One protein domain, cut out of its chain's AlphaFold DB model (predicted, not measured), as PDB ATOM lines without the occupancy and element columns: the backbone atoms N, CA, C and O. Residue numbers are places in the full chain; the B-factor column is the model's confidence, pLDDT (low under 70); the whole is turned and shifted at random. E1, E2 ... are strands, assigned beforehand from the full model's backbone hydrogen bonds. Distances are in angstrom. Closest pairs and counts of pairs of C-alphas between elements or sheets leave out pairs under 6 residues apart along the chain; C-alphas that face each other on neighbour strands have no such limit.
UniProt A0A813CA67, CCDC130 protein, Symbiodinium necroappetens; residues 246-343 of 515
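This is residues 246 to 343 of the 515 residues of the protein "CCDC130 protein" of Symbiodinium necroappetens (UniProt A0A813CA67). One strongly twisted sheet of five strands makes the body, with a small two-strand pair, E2 and E7, folded back near its E6 edge. The long loop of residues 303 to 321 extends past one end of the E4-E5 hairpin, and the turn between E3 and E4 makes the opposite end of the longest axis. The printed part has 98 residues, with no named helix and seven strands, E1 to E7 in chain order; under half of the residues are in named elements, and the class is all strand. The large sheet runs E1, E3, E4, E5, E6, antiparallel throughout; the whole is compact, with a radius of gyration of the C-alphas of 14.1 A and spans of 45 by 32 by 19 A.

E3, residues 280 to 291, and E4, residues 294 to 302, form a hairpin, with N 284 and O 300 2.8 A apart. Edge strand E1, residues 255 to 261, is antiparallel to E3, with N 258 and O 283 at 2.8 A. E5, residues 322 to 328, forms hairpins with E4, N 299 to O 325 being 2.8 A, and with edge strand E6, residues 333 to 338, N 335 to O 326 being 2.8 A. E2, residues 266 to 268, and E7, residues 340 to 342, are antiparallel, with N 267 and O 341 at 2.8 A. The closest C-alphas of E5 and E7, Leu 323 and Leu 340, are 6.3 A apart; E1 and E6 are apart.

E1 begins at C-alpha 255, (84.549, 160.553, 166.731). E3 measures 26.6 A and bends by 71 degrees at residue 288; E4 measures 26.2 A. E7 ends at C-alpha 342, (97.609, 145.455, 151.279).

The C-alphas farthest apart, Ser 293 and Ser 308, are 44.9 A apart. The links E2 to E3 and E4 to E5 are long. The printed part has no cut, and no printed residue is under 70 in pLDDT.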
ATOM      1  N   GLU A 246      84.580 172.288 162.923       78.94
ATOM      2  CA  GLU A 246      84.437 171.314 161.843       78.94
ATOM      3  C   GLU A 246      84.962 169.925 162.184       78.94
ATOM      4  O   GLU A 246      84.364 168.931 161.772       78.94
ATOM      5  N   ARG A 247      86.046 169.849 162.963       80.31
ATOM      6  CA  ARG A 247      86.622 168.564 163.363       80.31
ATOM      7  C   ARG A 247      85.887 167.924 164.531       80.31
ATOM      8  O   ARG A 247      85.886 166.703 164.658       80.31
ATOM      9  N   THR A 248      85.250 168.751 165.357       82.06
ATOM     10  CA  THR A 248      84.547 168.348 166.581       82.06
ATOM     11  C   THR A 248      83.042 168.148 166.394       82.06
ATOM     12  O   THR A 248      82.366 167.809 167.361       82.06
ATOM     13  N   LYS A 249      82.515 168.251 165.161       80.81
ATOM     14  CA  LYS A 249      81.080 168.042 164.854       80.81
ATOM     15  C   LYS A 249      80.513 166.755 165.466       80.81
ATOM     16  O   LYS A 249      79.378 166.747 165.924       80.81
ATOM     17  N   ASN A 250      81.309 165.683 165.485       81.75
ATOM     18  CA  ASN A 250      80.912 164.363 165.986       81.75
ATOM     19  C   ASN A 250      81.601 163.976 167.307       81.75
ATOM     20  O   ASN A 250      81.618 162.797 167.667       81.75
ATOM     21  N   LEU A 251      82.141 164.948 168.054       82.44
ATOM     22  CA  LEU A 251      82.863 164.674 169.299       82.44
ATOM     23  C   LEU A 251      81.954 164.060 170.373       82.44
ATOM     24  O   LEU A 251      82.400 163.183 171.107       82.44
ATOM     25  N   SER A 252      80.667 164.425 170.395       79.81
ATOM     26  CA  SER A 252      79.651 163.805 171.264       79.81
ATOM     27  C   SER A 252      79.492 162.298 171.030       79.81
ATOM     28  O   SER A 252      79.107 161.568 171.935       79.81
ATOM     29  N   LYS A 253      79.834 161.810 169.830       82.88
ATOM     30  CA  LYS A 253      79.839 160.382 169.466       82.88
ATOM     31  C   LYS A 253      81.212 159.725 169.667       82.88
ATOM     32  O   LYS A 253      81.407 158.584 169.252       82.88
ATOM     33  N   GLY A 254      82.178 160.444 170.245       84.69
ATOM     34  CA  GLY A 254      83.560 159.989 170.418       84.69
ATOM     35  C   GLY A 254      84.348 159.878 169.110       84.69
ATOM     36  O   GLY A 254      85.329 159.134 169.052       84.69
ATOM     37  N   VAL A 255      83.913 160.575 168.054       90.19
ATOM     38  CA  VAL A 255      84.549 160.553 166.731       90.19
ATOM     39  C   VAL A 255      85.165 161.914 166.434       90.19
ATOM     40  O   VAL A 255      84.477 162.936 166.451       90.19
ATOM     41  N   LEU A 256      86.463 161.921 166.135       92.12
ATOM     42  CA  LEU A 256      87.209 163.123 165.768       92.12
ATOM     43  C   LEU A 256      87.607 163.062 164.292       92.12
ATOM     44  O   LEU A 256      88.249 162.101 163.869       92.12
ATOM     45  N   LEU A 257      87.291 164.106 163.526       93.19
ATOM     46  CA  LEU A 257      87.740 164.203 162.138       93.19
ATOM     47  C   LEU A 257      89.212 164.633 162.095       93.19
ATOM     48  O   LEU A 257      89.573 165.719 162.560       93.19
ATOM     49  N   ILE A 258      90.060 163.803 161.499       93.75
ATOM     50  CA  ILE A 258      91.493 164.056 161.338       93.75
ATOM     51  C   ILE A 258      91.911 163.971 159.867       93.75
ATOM     52  O   ILE A 258      91.217 163.396 159.030       93.75
ATOM     53  N   ARG A 259      93.076 164.538 159.545       93.50
ATOM     54  CA  ARG A 259      93.758 164.305 158.265       93.50
ATOM     55  C   ARG A 259      94.666 163.090 158.434       93.50
ATOM     56  O   ARG A 259      95.594 163.148 159.232       93.50
ATOM     57  N   PHE A 260      94.372 162.011 157.721       95.06
ATOM     58  CA  PHE A 260      95.101 160.747 157.784       95.06
ATOM     59  C   PHE A 260      95.854 160.509 156.472       95.06
ATOM     60  O   PHE A 260      95.291 160.705 155.393       95.06
ATOM     61  N   GLU A 261      97.121 160.114 156.558       95.88
ATOM     62  CA  GLU A 261      97.955 159.745 155.413       95.88
ATOM     63  C   GLU A 261      98.076 158.225 155.337       95.88
ATOM     64  O   GLU A 261      98.276 157.559 156.350       95.88
ATOM     65  N   MET A 262      97.945 157.665 154.134       94.38
ATOM     66  CA  MET A 262      98.006 156.217 153.949       94.38
ATOM     67  C   MET A 262      99.419 155.673 154.207       94.38
ATOM     68  O   MET A 262     100.337 156.063 153.481       94.38
ATOM     69  N   PRO A 263      99.609 154.746 155.167       92.31
ATOM     70  CA  PRO A 263     100.939 154.265 155.548       92.31
ATOM     71  C   PRO A 263     101.569 153.323 154.517       92.31
ATOM     72  O   PRO A 263     102.790 153.279 154.404       92.31
ATOM     73  N   PHE A 264     100.765 152.601 153.734       92.19
ATOM     74  CA  PHE A 264     101.231 151.672 152.701       92.19
ATOM     75  C   PHE A 264     100.326 151.707 151.469       92.19
ATOM     76  O   PHE A 264      99.188 152.183 151.512       92.19
ATOM     77  N   THR A 265     100.836 151.181 150.354       94.25
ATOM     78  CA  THR A 265     100.052 151.018 149.128       94.25
ATOM     79  C   THR A 265      98.984 149.942 149.333       94.25
ATOM     80  O   THR A 265      99.281 148.791 149.661       94.25
ATOM     81  N   VAL A 266      97.721 150.301 149.113       94.12
ATOM     82  CA  VAL A 266      96.571 149.397 149.270       94.12
ATOM     83  C   VAL A 266      95.737 149.343 148.008       94.12
ATOM     84  O   VAL A 266      95.699 150.291 147.232       94.12
ATOM     85  N   GLN A 267      95.008 148.255 147.824       94.44
ATOM     86  CA  GLN A 267      93.972 148.112 146.819       94.44
ATOM     87  C   GLN A 267      92.597 148.190 147.485       94.44
ATOM     88  O   GLN A 267      92.328 147.495 148.466       94.44
ATOM     89  N   CYS A 268      91.703 149.010 146.937       94.44
ATOM     90  CA  CYS A 268      90.307 149.021 147.364       94.44
ATOM     91  C   CYS A 268      89.590 147.772 146.832       94.44
ATOM     92  O   CYS A 268      89.647 147.479 145.635       94.44
ATOM     93  N   SER A 269      88.884 147.050 147.705       91.38
ATOM     94  CA  SER A 269      88.226 145.786 147.348       91.38
ATOM     95  C   SER A 269      87.100 145.947 146.321       91.38
ATOM     96  O   SER A 269      86.833 145.009 145.573       91.38
ATOM     97  N   ARG A 270      86.463 147.125 146.269       89.31
ATOM     98  CA  ARG A 270      85.326 147.415 145.384       89.31
ATOM     99  C   ARG A 270      85.758 147.913 144.006       89.31
ATOM    100  O   ARG A 270      85.361 147.336 143.002       89.31
ATOM    101  N   CYS A 271      86.569 148.974 143.939       90.50
ATOM    102  CA  CYS A 271      86.981 149.540 142.650       90.50
ATOM    103  C   CYS A 271      88.213 148.868 142.034       90.50
ATOM    104  O   CYS A 271      88.490 149.095 140.858       90.50
ATOM    105  N   GLY A 272      88.966 148.081 142.810       89.94
ATOM    106  CA  GLY A 272      90.193 147.418 142.359       89.94
ATOM    107  C   GLY A 272      91.366 148.366 142.092       89.94
ATOM    108  O   GLY A 272      92.443 147.911 141.710       89.94
ATOM    109  N   LEU A 273      91.181 149.673 142.298       91.56
ATOM    110  CA  LEU A 273      92.222 150.680 142.125       91.56
ATOM    111  C   LEU A 273      93.137 150.735 143.347       91.56
ATOM    112  O   LEU A 273      92.700 150.545 144.488       91.56
ATOM    113  N   TYR A 274      94.400 151.049 143.083       93.00
ATOM    114  CA  TYR A 274      95.414 151.224 144.111       93.00
ATOM    115  C   TYR A 274      95.396 152.647 144.670       93.00
ATOM    116  O   TYR A 274      95.332 153.625 143.928       93.00
ATOM    117  N   ILE A 275      95.486 152.746 145.989       94.25
ATOM    118  CA  ILE A 275      95.741 153.969 146.738       94.25
ATOM    119  C   ILE A 275      97.214 153.920 147.130       94.25
ATOM    120  O   ILE A 275      97.656 152.977 147.790       94.25
ATOM    121  N   ARG A 276      97.983 154.911 146.680       94.38
ATOM    122  CA  ARG A 276      99.420 154.984 146.954       94.38
ATOM    123  C   ARG A 276      99.667 155.402 148.401       94.38
ATOM    124  O   ARG A 276      98.869 156.141 148.985       94.38
ATOM    125  N   GLN A 277     100.799 154.966 148.942       94.31
ATOM    126  CA  GLN A 277     101.333 155.496 150.192       94.31
ATOM    127  C   GLN A 277     101.393 157.037 150.156       94.31
ATOM    128  O   GLN A 277     101.652 157.631 149.110       94.31
ATOM    129  N   GLY A 278     101.095 157.682 151.285       94.00
ATOM    130  CA  GLY A 278     101.077 159.142 151.428       94.00
ATOM    131  C   GLY A 278      99.808 159.834 150.913       94.00
ATOM    132  O   GLY A 278      99.681 161.052 151.031       94.00
ATOM    133  N   THR A 279      98.832 159.096 150.368       93.94
ATOM    134  CA  THR A 279      97.543 159.692 149.970       93.94
ATOM    135  C   THR A 279      96.796 160.210 151.202       93.94
ATOM    136  O   THR A 279      96.635 159.484 152.183       93.94
ATOM    137  N   ARG A 280      96.326 161.461 151.147       95.06
ATOM    138  CA  ARG A 280      95.654 162.157 152.255       95.06
ATOM    139  C   ARG A 280      94.141 161.971 152.218       95.06
ATOM    140  O   ARG A 280      93.508 162.293 151.216       95.06
ATOM    141  N   TYR A 281      93.562 161.582 153.348       95.06
ATOM    142  CA  TYR A 281      92.119 161.475 153.556       95.06
ATOM    143  C   TYR A 281      91.662 162.294 154.761       95.06
ATOM    144  O   TYR A 281      92.401 162.498 155.724       95.06
ATOM    145  N   ASN A 282      90.411 162.745 154.716       93.94
ATOM    146  CA  ASN A 282      89.690 163.092 155.932       93.94
ATOM    147  C   ASN A 282      89.172 161.775 156.520       93.94
ATOM    148  O   ASN A 282      88.414 161.070 155.849       93.94
ATOM    149  N   ALA A 283      89.620 161.431 157.722       95.19
ATOM    150  CA  ALA A 283      89.285 160.182 158.387       95.19
ATOM    151  C   ALA A 283      88.639 160.446 159.745       95.19
ATOM    152  O   ALA A 283      89.038 161.348 160.482       95.19
ATOM    153  N   ASP A 284      87.670 159.609 160.074       94.62
ATOM    154  CA  ASP A 284      87.015 159.574 161.366       94.62
ATOM    155  C   ASP A 284      87.850 158.706 162.309       94.62
ATOM    156  O   ASP A 284      87.937 157.488 162.137       94.62
ATOM    157  N   LYS A 285      88.492 159.341 163.295       95.00
ATOM    158  CA  LYS A 285      89.244 158.670 164.357       95.00
ATOM    159  C   LYS A 285      88.286 158.279 165.474       95.00
ATOM    160  O   LYS A 285      87.708 159.148 166.129       95.00
ATOM    161  N   LYS A 286      88.177 156.978 165.726       94.94
ATOM    162  CA  LYS A 286      87.401 156.394 166.821       94.94
ATOM    163  C   LYS A 286      88.310 155.572 167.729       94.94
ATOM    164  O   LYS A 286      89.188 154.857 167.260       94.94
ATOM    165  N   LYS A 287      88.100 155.658 169.040       94.62
ATOM    166  CA  LYS A 287      88.739 154.778 170.027       94.62
ATOM    167  C   LYS A 287      87.895 153.506 170.158       94.62
ATOM    168  O   LYS A 287      86.726 153.607 170.520       94.62
ATOM    169  N   VAL A 288      88.456 152.341 169.834       92.44
ATOM    170  CA  VAL A 288      87.713 151.060 169.835       92.44
ATOM    171  C   VAL A 288      88.059 150.193 171.041       92.44
ATOM    172  O   VAL A 288      87.184 149.514 171.565       92.44
ATOM    173  N   GLY A 289      89.301 150.249 171.524       92.62
ATOM    174  CA  GLY A 289      89.741 149.419 172.641       92.62
ATOM    175  C   GLY A 289      91.061 149.868 173.254       92.62
ATOM    176  O   GLY A 289      91.532 150.983 173.010       92.62
ATOM    177  N   MET A 290      91.641 148.981 174.055       94.25
ATOM    178  CA  MET A 290      92.942 149.135 174.702       94.25
ATOM    179  C   MET A 290      93.792 147.900 174.431       94.25
ATOM    180  O   MET A 290      93.301 146.781 174.556       94.25
ATOM    181  N   TYR A 291      95.063 148.112 174.106       93.25
ATOM    182  CA  TYR A 291      96.102 147.094 174.161       93.25
ATOM    183  C   TYR A 291      96.987 147.396 175.371       93.25
ATOM    184  O   TYR A 291      97.777 148.341 175.348       93.25
ATOM    185  N   PHE A 292      96.793 146.644 176.457       93.75
ATOM    186  CA  PHE A 292      97.308 146.980 177.791       93.75
ATOM    187  C   PHE A 292      96.912 148.411 178.207       93.75
ATOM    188  O   PHE A 292      95.739 148.663 178.471       93.75
ATOM    189  N   SER A 293      97.862 149.349 178.239       93.50
ATOM    190  CA  SER A 293      97.642 150.771 178.539       93.50
ATOM    191  C   SER A 293      97.474 151.655 177.295       93.50
ATOM    192  O   SER A 293      97.124 152.828 177.421       93.50
ATOM    193  N   THR A 294      97.745 151.131 176.097       94.31
ATOM    194  CA  THR A 294      97.781 151.910 174.852       94.31
ATOM    195  C   THR A 294      96.417 151.883 174.149       94.31
ATOM    196  O   THR A 294      95.886 150.800 173.889       94.31
ATOM    197  N   PRO A 295      95.823 153.039 173.794       94.31
ATOM    198  CA  PRO A 295      94.554 153.084 173.070       94.31
ATOM    199  C   PRO A 295      94.673 152.541 171.646       94.31
ATOM    200  O   PRO A 295      95.521 152.985 170.875       94.31
ATOM    201  N   LEU A 296      93.741 151.664 171.274       95.94
ATOM    202  CA  LEU A 296      93.559 151.204 169.901       95.94
ATOM    203  C   LEU A 296      92.616 152.153 169.159       95.94
ATOM    204  O   LEU A 296      91.458 152.349 169.558       95.94
ATOM    205  N   TYR A 297      93.120 152.729 168.072       95.94
ATOM    206  CA  TYR A 297      92.365 153.627 167.213       95.94
ATOM    207  C   TYR A 297      91.922 152.925 165.934       95.94
ATOM    208  O   TYR A 297      92.671 152.174 165.313       95.94
ATOM    209  N   GLU A 298      90.694 153.223 165.532       96.31
ATOM    210  CA  GLU A 298      90.116 152.857 164.249       96.31
ATOM    211  C   GLU A 298      89.927 154.126 163.420       96.31
ATOM    212  O   GLU A 298      89.339 155.108 163.884       96.31
ATOM    213  N   PHE A 299      90.433 154.099 162.193       96.31
ATOM    214  CA  PHE A 299      90.308 155.163 161.213       96.31
ATOM    215  C   PHE A 299      89.342 154.710 160.125       96.31
ATOM    216  O   PHE A 299      89.621 153.765 159.386       96.31
ATOM    217  N   SER A 300      88.194 155.380 160.041       95.38
ATOM    218  CA  SER A 300      87.205 155.162 158.985       95.38
ATOM    219  C   SER A 300      87.294 156.276 157.944       95.38
ATOM    220  O   SER A 300      87.265 157.456 158.281       95.38
ATOM    221  N   MET A 301      87.383 155.918 156.668       94.25
ATOM    222  CA  MET A 301      87.431 156.871 155.554       94.25
ATOM    223  C   MET A 301      86.735 156.304 154.317       94.25
ATOM    224  O   MET A 301      86.371 155.130 154.279       94.25
ATOM    225  N   HIS A 302      86.543 157.134 153.294       93.00
ATOM    226  CA  HIS A 302      85.868 156.738 152.058       93.00
ATOM    227  C   HIS A 302      86.820 156.794 150.863       93.00
ATOM    228  O   HIS A 302      87.637 157.708 150.739       93.00
ATOM    229  N   CYS A 303      86.691 155.832 149.950       92.81
ATOM    230  CA  CYS A 303      87.468 155.804 148.718       92.81
ATOM    231  C   CYS A 303      87.069 156.957 147.776       92.81
ATOM    232  O   CYS A 303      85.979 156.942 147.201       92.81
ATOM    233  N   GLY A 304      87.983 157.908 147.560       87.94
ATOM    234  CA  GLY A 304      87.791 159.074 146.680       87.94
ATOM    235  C   GLY A 304      88.064 158.836 145.188       87.94
ATOM    236  O   GLY A 304      87.860 159.742 144.382       87.94
ATOM    237  N   ASN A 305      88.516 157.637 144.800       90.00
ATOM    238  CA  ASN A 305      88.852 157.337 143.405       90.00
ATOM    239  C   ASN A 305      87.635 157.492 142.483       90.00
ATOM    240  O   ASN A 305      86.526 157.072 142.833       90.00
ATOM    241  N   ILE A 306      87.878 158.073 141.307       89.00
ATOM    242  CA  ILE A 306      86.892 158.249 140.240       89.00
ATOM    243  C   ILE A 306      86.761 156.926 139.487       89.00
ATOM    244  O   ILE A 306      87.763 156.361 139.046       89.00
ATOM    245  N   VAL A 307      85.541 156.409 139.377       87.75
ATOM    246  CA  VAL A 307      85.254 155.104 138.769       87.75
ATOM    247  C   VAL A 307      83.902 155.148 138.065       87.75
ATOM    248  O   VAL A 307      83.027 155.938 138.414       87.75
ATOM    249  N   SER A 308      83.712 154.262 137.091       85.25
ATOM    250  CA  SER A 308      82.422 154.022 136.452       85.25
ATOM    251  C   SER A 308      81.326 153.683 137.482       85.25
ATOM    252  O   SER A 308      81.620 152.975 138.456       85.25
ATOM    253  N   PRO A 309      80.063 154.102 137.256       84.38
ATOM    254  CA  PRO A 309      78.944 153.866 138.176       84.38
ATOM    255  C   PRO A 309      78.781 152.409 138.626       84.38
ATOM    256  O   PRO A 309      78.525 152.156 139.799       84.38
ATOM    257  N   GLU A 310      79.016 151.447 137.732       83.31
ATOM    258  CA  GLU A 310      78.906 150.002 138.001       83.31
ATOM    259  C   GLU A 310      79.869 149.501 139.088       83.31
ATOM    260  O   GLU A 310      79.565 148.577 139.839       83.31
ATOM    261  N   ARG A 311      81.048 150.124 139.191       81.38
ATOM    262  CA  ARG A 311      82.081 149.766 140.173       81.38
ATOM    263  C   ARG A 311      82.031 150.645 141.420       81.38
ATOM    264  O   ARG A 311      82.794 150.412 142.356       81.38
ATOM    265  N   SER A 312      81.155 151.649 141.457       83.88
ATOM    266  CA  SER A 312      80.907 152.448 142.655       83.88
ATOM    267  C   SER A 312      80.058 151.665 143.659       83.88
ATOM    268  O   SER A 312      79.277 150.785 143.289       83.88
ATOM    269  N   ALA A 313      80.209 151.960 144.952       79.94
ATOM    270  CA  ALA A 313      79.313 151.430 145.979       79.94
ATOM    271  C   ALA A 313      77.902 152.036 145.860       79.94
ATOM    272  O   ALA A 313      76.915 151.351 146.102       79.94
ATOM    273  N   ASN A 314      77.808 153.299 145.424       81.31
ATOM    274  CA  ASN A 314      76.568 154.084 145.445       81.31
ATOM    275  C   ASN A 314      76.096 154.495 144.037       81.31
ATOM    276  O   ASN A 314      75.282 155.409 143.913       81.31
ATOM    277  N   GLY A 315      76.664 153.912 142.973       80.00
ATOM    278  CA  GLY A 315      76.351 154.275 141.582       80.00
ATOM    279  C   GLY A 315      76.790 155.687 141.167       80.00
ATOM    280  O   GLY A 315      76.337 156.198 140.148       80.00
ATOM    281  N   ARG A 316      77.647 156.350 141.954       81.62
ATOM    282  CA  ARG A 316      78.161 157.704 141.671       81.62
ATOM    283  C   ARG A 316      79.525 157.642 140.983       81.62
ATOM    284  O   ARG A 316      80.178 156.608 140.981       81.62
ATOM    285  N   ALA A 317      79.992 158.785 140.479       85.25
ATOM    286  CA  ALA A 317      81.310 158.921 139.850       85.25
ATOM    287  C   ALA A 317      82.496 158.579 140.780       85.25
ATOM    288  O   ALA A 317      83.591 158.306 140.301       85.25
ATOM    289  N   HIS A 318      82.294 158.577 142.101       87.75
ATOM    290  CA  HIS A 318      83.297 158.160 143.083       87.75
ATOM    291  C   HIS A 318      82.908 156.829 143.716       87.75
ATOM    292  O   HIS A 318      81.726 156.553 143.931       87.75
ATOM    293  N   CYS A 319      83.909 156.012 144.045       87.19
ATOM    294  CA  CYS A 319      83.693 154.688 144.623       87.19
ATOM    295  C   CYS A 319      82.929 154.739 145.958       87.19
ATOM    296  O   CYS A 319      82.051 153.909 146.174       87.19
ATOM    297  N   ASN A 320      83.234 155.708 146.833       89.12
ATOM    298  CA  ASN A 320      82.608 155.908 148.152       89.12
ATOM    299  C   ASN A 320      82.565 154.662 149.059       89.12
ATOM    300  O   ASN A 320      81.844 154.647 150.053       89.12
ATOM    301  N   GLN A 321      83.356 153.630 148.758       92.25
ATOM    302  CA  GLN A 321      83.513 152.460 149.615       92.25
ATOM    303  C   GLN A 321      84.108 152.883 150.963       92.25
ATOM    304  O   GLN A 321      85.104 153.613 150.982       92.25
ATOM    305  N   ARG A 322      83.522 152.405 152.066       93.69
ATOM    306  CA  ARG A 322      84.069 152.578 153.415       93.69
ATOM    307  C   ARG A 322      85.326 151.724 153.581       93.69
ATOM    308  O   ARG A 322      85.328 150.541 153.244       93.69
ATOM    309  N   LEU A 323      86.377 152.352 154.085       94.81
ATOM    310  CA  LEU A 323      87.693 151.785 154.331       94.81
ATOM    311  C   LEU A 323      87.985 151.924 155.826       94.81
ATOM    312  O   LEU A 323      87.855 153.027 156.363       94.81
ATOM    313  N   VAL A 324      88.354 150.826 156.487       95.69
ATOM    314  CA  VAL A 324      88.595 150.803 157.937       95.69
ATOM    315  C   VAL A 324      89.982 150.246 158.224       95.69
ATOM    316  O   VAL A 324      90.316 149.141 157.795       95.69
ATOM    317  N   ILE A 325      90.778 151.023 158.959       95.94
ATOM    318  CA  ILE A 325      92.144 150.682 159.367       95.94
ATOM    319  C   ILE A 325      92.240 150.772 160.887       95.94
ATOM    320  O   ILE A 325      91.731 151.724 161.480       95.94
ATOM    321  N   ARG A 326      92.905 149.806 161.520       95.75
ATOM    322  CA  ARG A 326      93.157 149.782 162.964       95.75
ATOM    323  C   ARG A 326      94.649 149.839 163.252       95.75
ATOM    324  O   ARG A 326      95.449 149.324 162.484       95.75
ATOM    325  N   THR A 327      95.022 150.489 164.344       96.25
ATOM    326  CA  THR A 327      96.399 150.478 164.860       96.25
ATOM    327  C   THR A 327      96.689 149.149 165.547       96.25
ATOM    328  O   THR A 327      95.916 148.792 166.435       96.25
ATOM    329  N   ASP A 328      97.794 148.478 165.220       94.62
ATOM    330  CA  ASP A 328      98.294 147.315 165.960       94.62
ATOM    331  C   ASP A 328      99.651 147.626 166.627       94.62
ATOM    332  O   ASP A 328     100.703 147.561 165.986       94.62
ATOM    333  N   PRO A 329      99.655 147.958 167.933       94.81
ATOM    334  CA  PRO A 329     100.875 148.279 168.669       94.81
ATOM    335  C   PRO A 329     101.770 147.063 168.953       94.81
ATOM    336  O   PRO A 329     102.855 147.240 169.494       94.81
ATOM    337  N   LYS A 330     101.343 145.827 168.657       93.38
ATOM    338  CA  LYS A 330     102.186 144.640 168.858       93.38
ATOM    339  C   LYS A 330     103.243 144.493 167.762       93.38
ATOM    340  O   LYS A 330     104.351 144.051 168.050       93.38
ATOM    341  N   ASN A 331     102.872 144.821 166.527       91.00
ATOM    342  CA  ASN A 331     103.707 144.654 165.337       91.00
ATOM    343  C   ASN A 331     104.211 145.994 164.769       91.00
ATOM    344  O   ASN A 331     104.788 145.999 163.683       91.00
ATOM    345  N   ASP A 332     103.962 147.110 165.468       91.19
ATOM    346  CA  ASP A 332     104.209 148.480 164.992       91.19
ATOM    347  C   ASP A 332     103.623 148.745 163.589       91.19
ATOM    348  O   ASP A 332     104.195 149.469 162.771       91.19
ATOM    349  N   ASP A 333     102.461 148.152 163.302       92.38
ATOM    350  CA  ASP A 333     101.819 148.196 161.986       92.38
ATOM    351  C   ASP A 333     100.324 148.537 162.105       92.38
ATOM    352  O   ASP A 333      99.773 148.760 163.187       92.38
ATOM    353  N   TYR A 334      99.649 148.617 160.963       94.06
ATOM    354  CA  TYR A 334      98.213 148.812 160.878       94.06
ATOM    355  C   TYR A 334      97.519 147.578 160.306       94.06
ATOM    356  O   TYR A 334      97.869 147.069 159.238       94.06
ATOM    357  N   GLU A 335      96.446 147.162 160.966       93.69
ATOM    358  CA  GLU A 335      95.560 146.112 160.487       93.69
ATOM    359  C   GLU A 335      94.489 146.689 159.557       93.69
ATOM    360  O   GLU A 335      93.774 147.645 159.877       93.69
ATOM    361  N   LEU A 336      94.347 146.079 158.381       94.19
ATOM    362  CA  LEU A 336      93.295 146.403 157.422       94.19
ATOM    363  C   LEU A 336      92.018 145.641 157.784       94.19
ATOM    364  O   LEU A 336      91.881 144.471 157.439       94.19
ATOM    365  N   ALA A 337      91.083 146.305 158.464       92.62
ATOM    366  CA  ALA A 337      89.853 145.665 158.923       92.62
ATOM    367  C   ALA A 337      88.832 145.487 157.787       92.62
ATOM    368  O   ALA A 337      88.320 144.390 157.581       92.62
ATOM    369  N   GLU A 338      88.535 146.550 157.028       93.69
ATOM    370  CA  GLU A 338      87.471 146.515 156.013       93.69
ATOM    371  C   GLU A 338      87.825 147.285 154.735       93.69
ATOM    372  O   GLU A 338      88.427 148.360 154.766       93.69
ATOM    373  N   GLY A 339      87.382 146.753 153.589       88.25
ATOM    374  CA  GLY A 339      87.384 147.456 152.297       88.25
ATOM    375  C   GLY A 339      88.744 147.565 151.596       88.25
ATOM    376  O   GLY A 339      88.834 148.149 150.514       88.25
ATOM    377  N   LEU A 340      89.793 146.994 152.186       93.44
ATOM    378  CA  LEU A 340      91.184 147.205 151.801       93.44
ATOM    379  C   LEU A 340      91.947 145.885 151.704       93.44
ATOM    380  O   LEU A 340      91.750 144.977 152.505       93.44
ATOM    381  N   ARG A 341      92.863 145.807 150.739       92.88
ATOM    382  CA  ARG A 341      93.890 144.764 150.650       92.88
ATOM    383  C   ARG A 341      95.262 145.413 150.549       92.88
ATOM    384  O   ARG A 341      95.437 146.346 149.769       92.88
ATOM    385  N   ARG A 342      96.233 144.945 151.333       92.12
ATOM    386  CA  ARG A 342      97.609 145.455 151.279       92.12
ATOM    387  C   ARG A 342      98.275 144.963 150.001       92.12
ATOM    388  O   ARG A 342      98.160 143.786 149.667       92.12
ATOM    389  N   LYS A 343      98.979 145.848 149.297       89.62
ATOM    390  CA  LYS A 343      99.892 145.418 148.242       89.62
ATOM    391  C   LYS A 343     101.169 144.909 148.908       89.62
ATOM    392  O   LYS A 343     101.803 145.646 149.659       89.62
TER     393      LYS A 343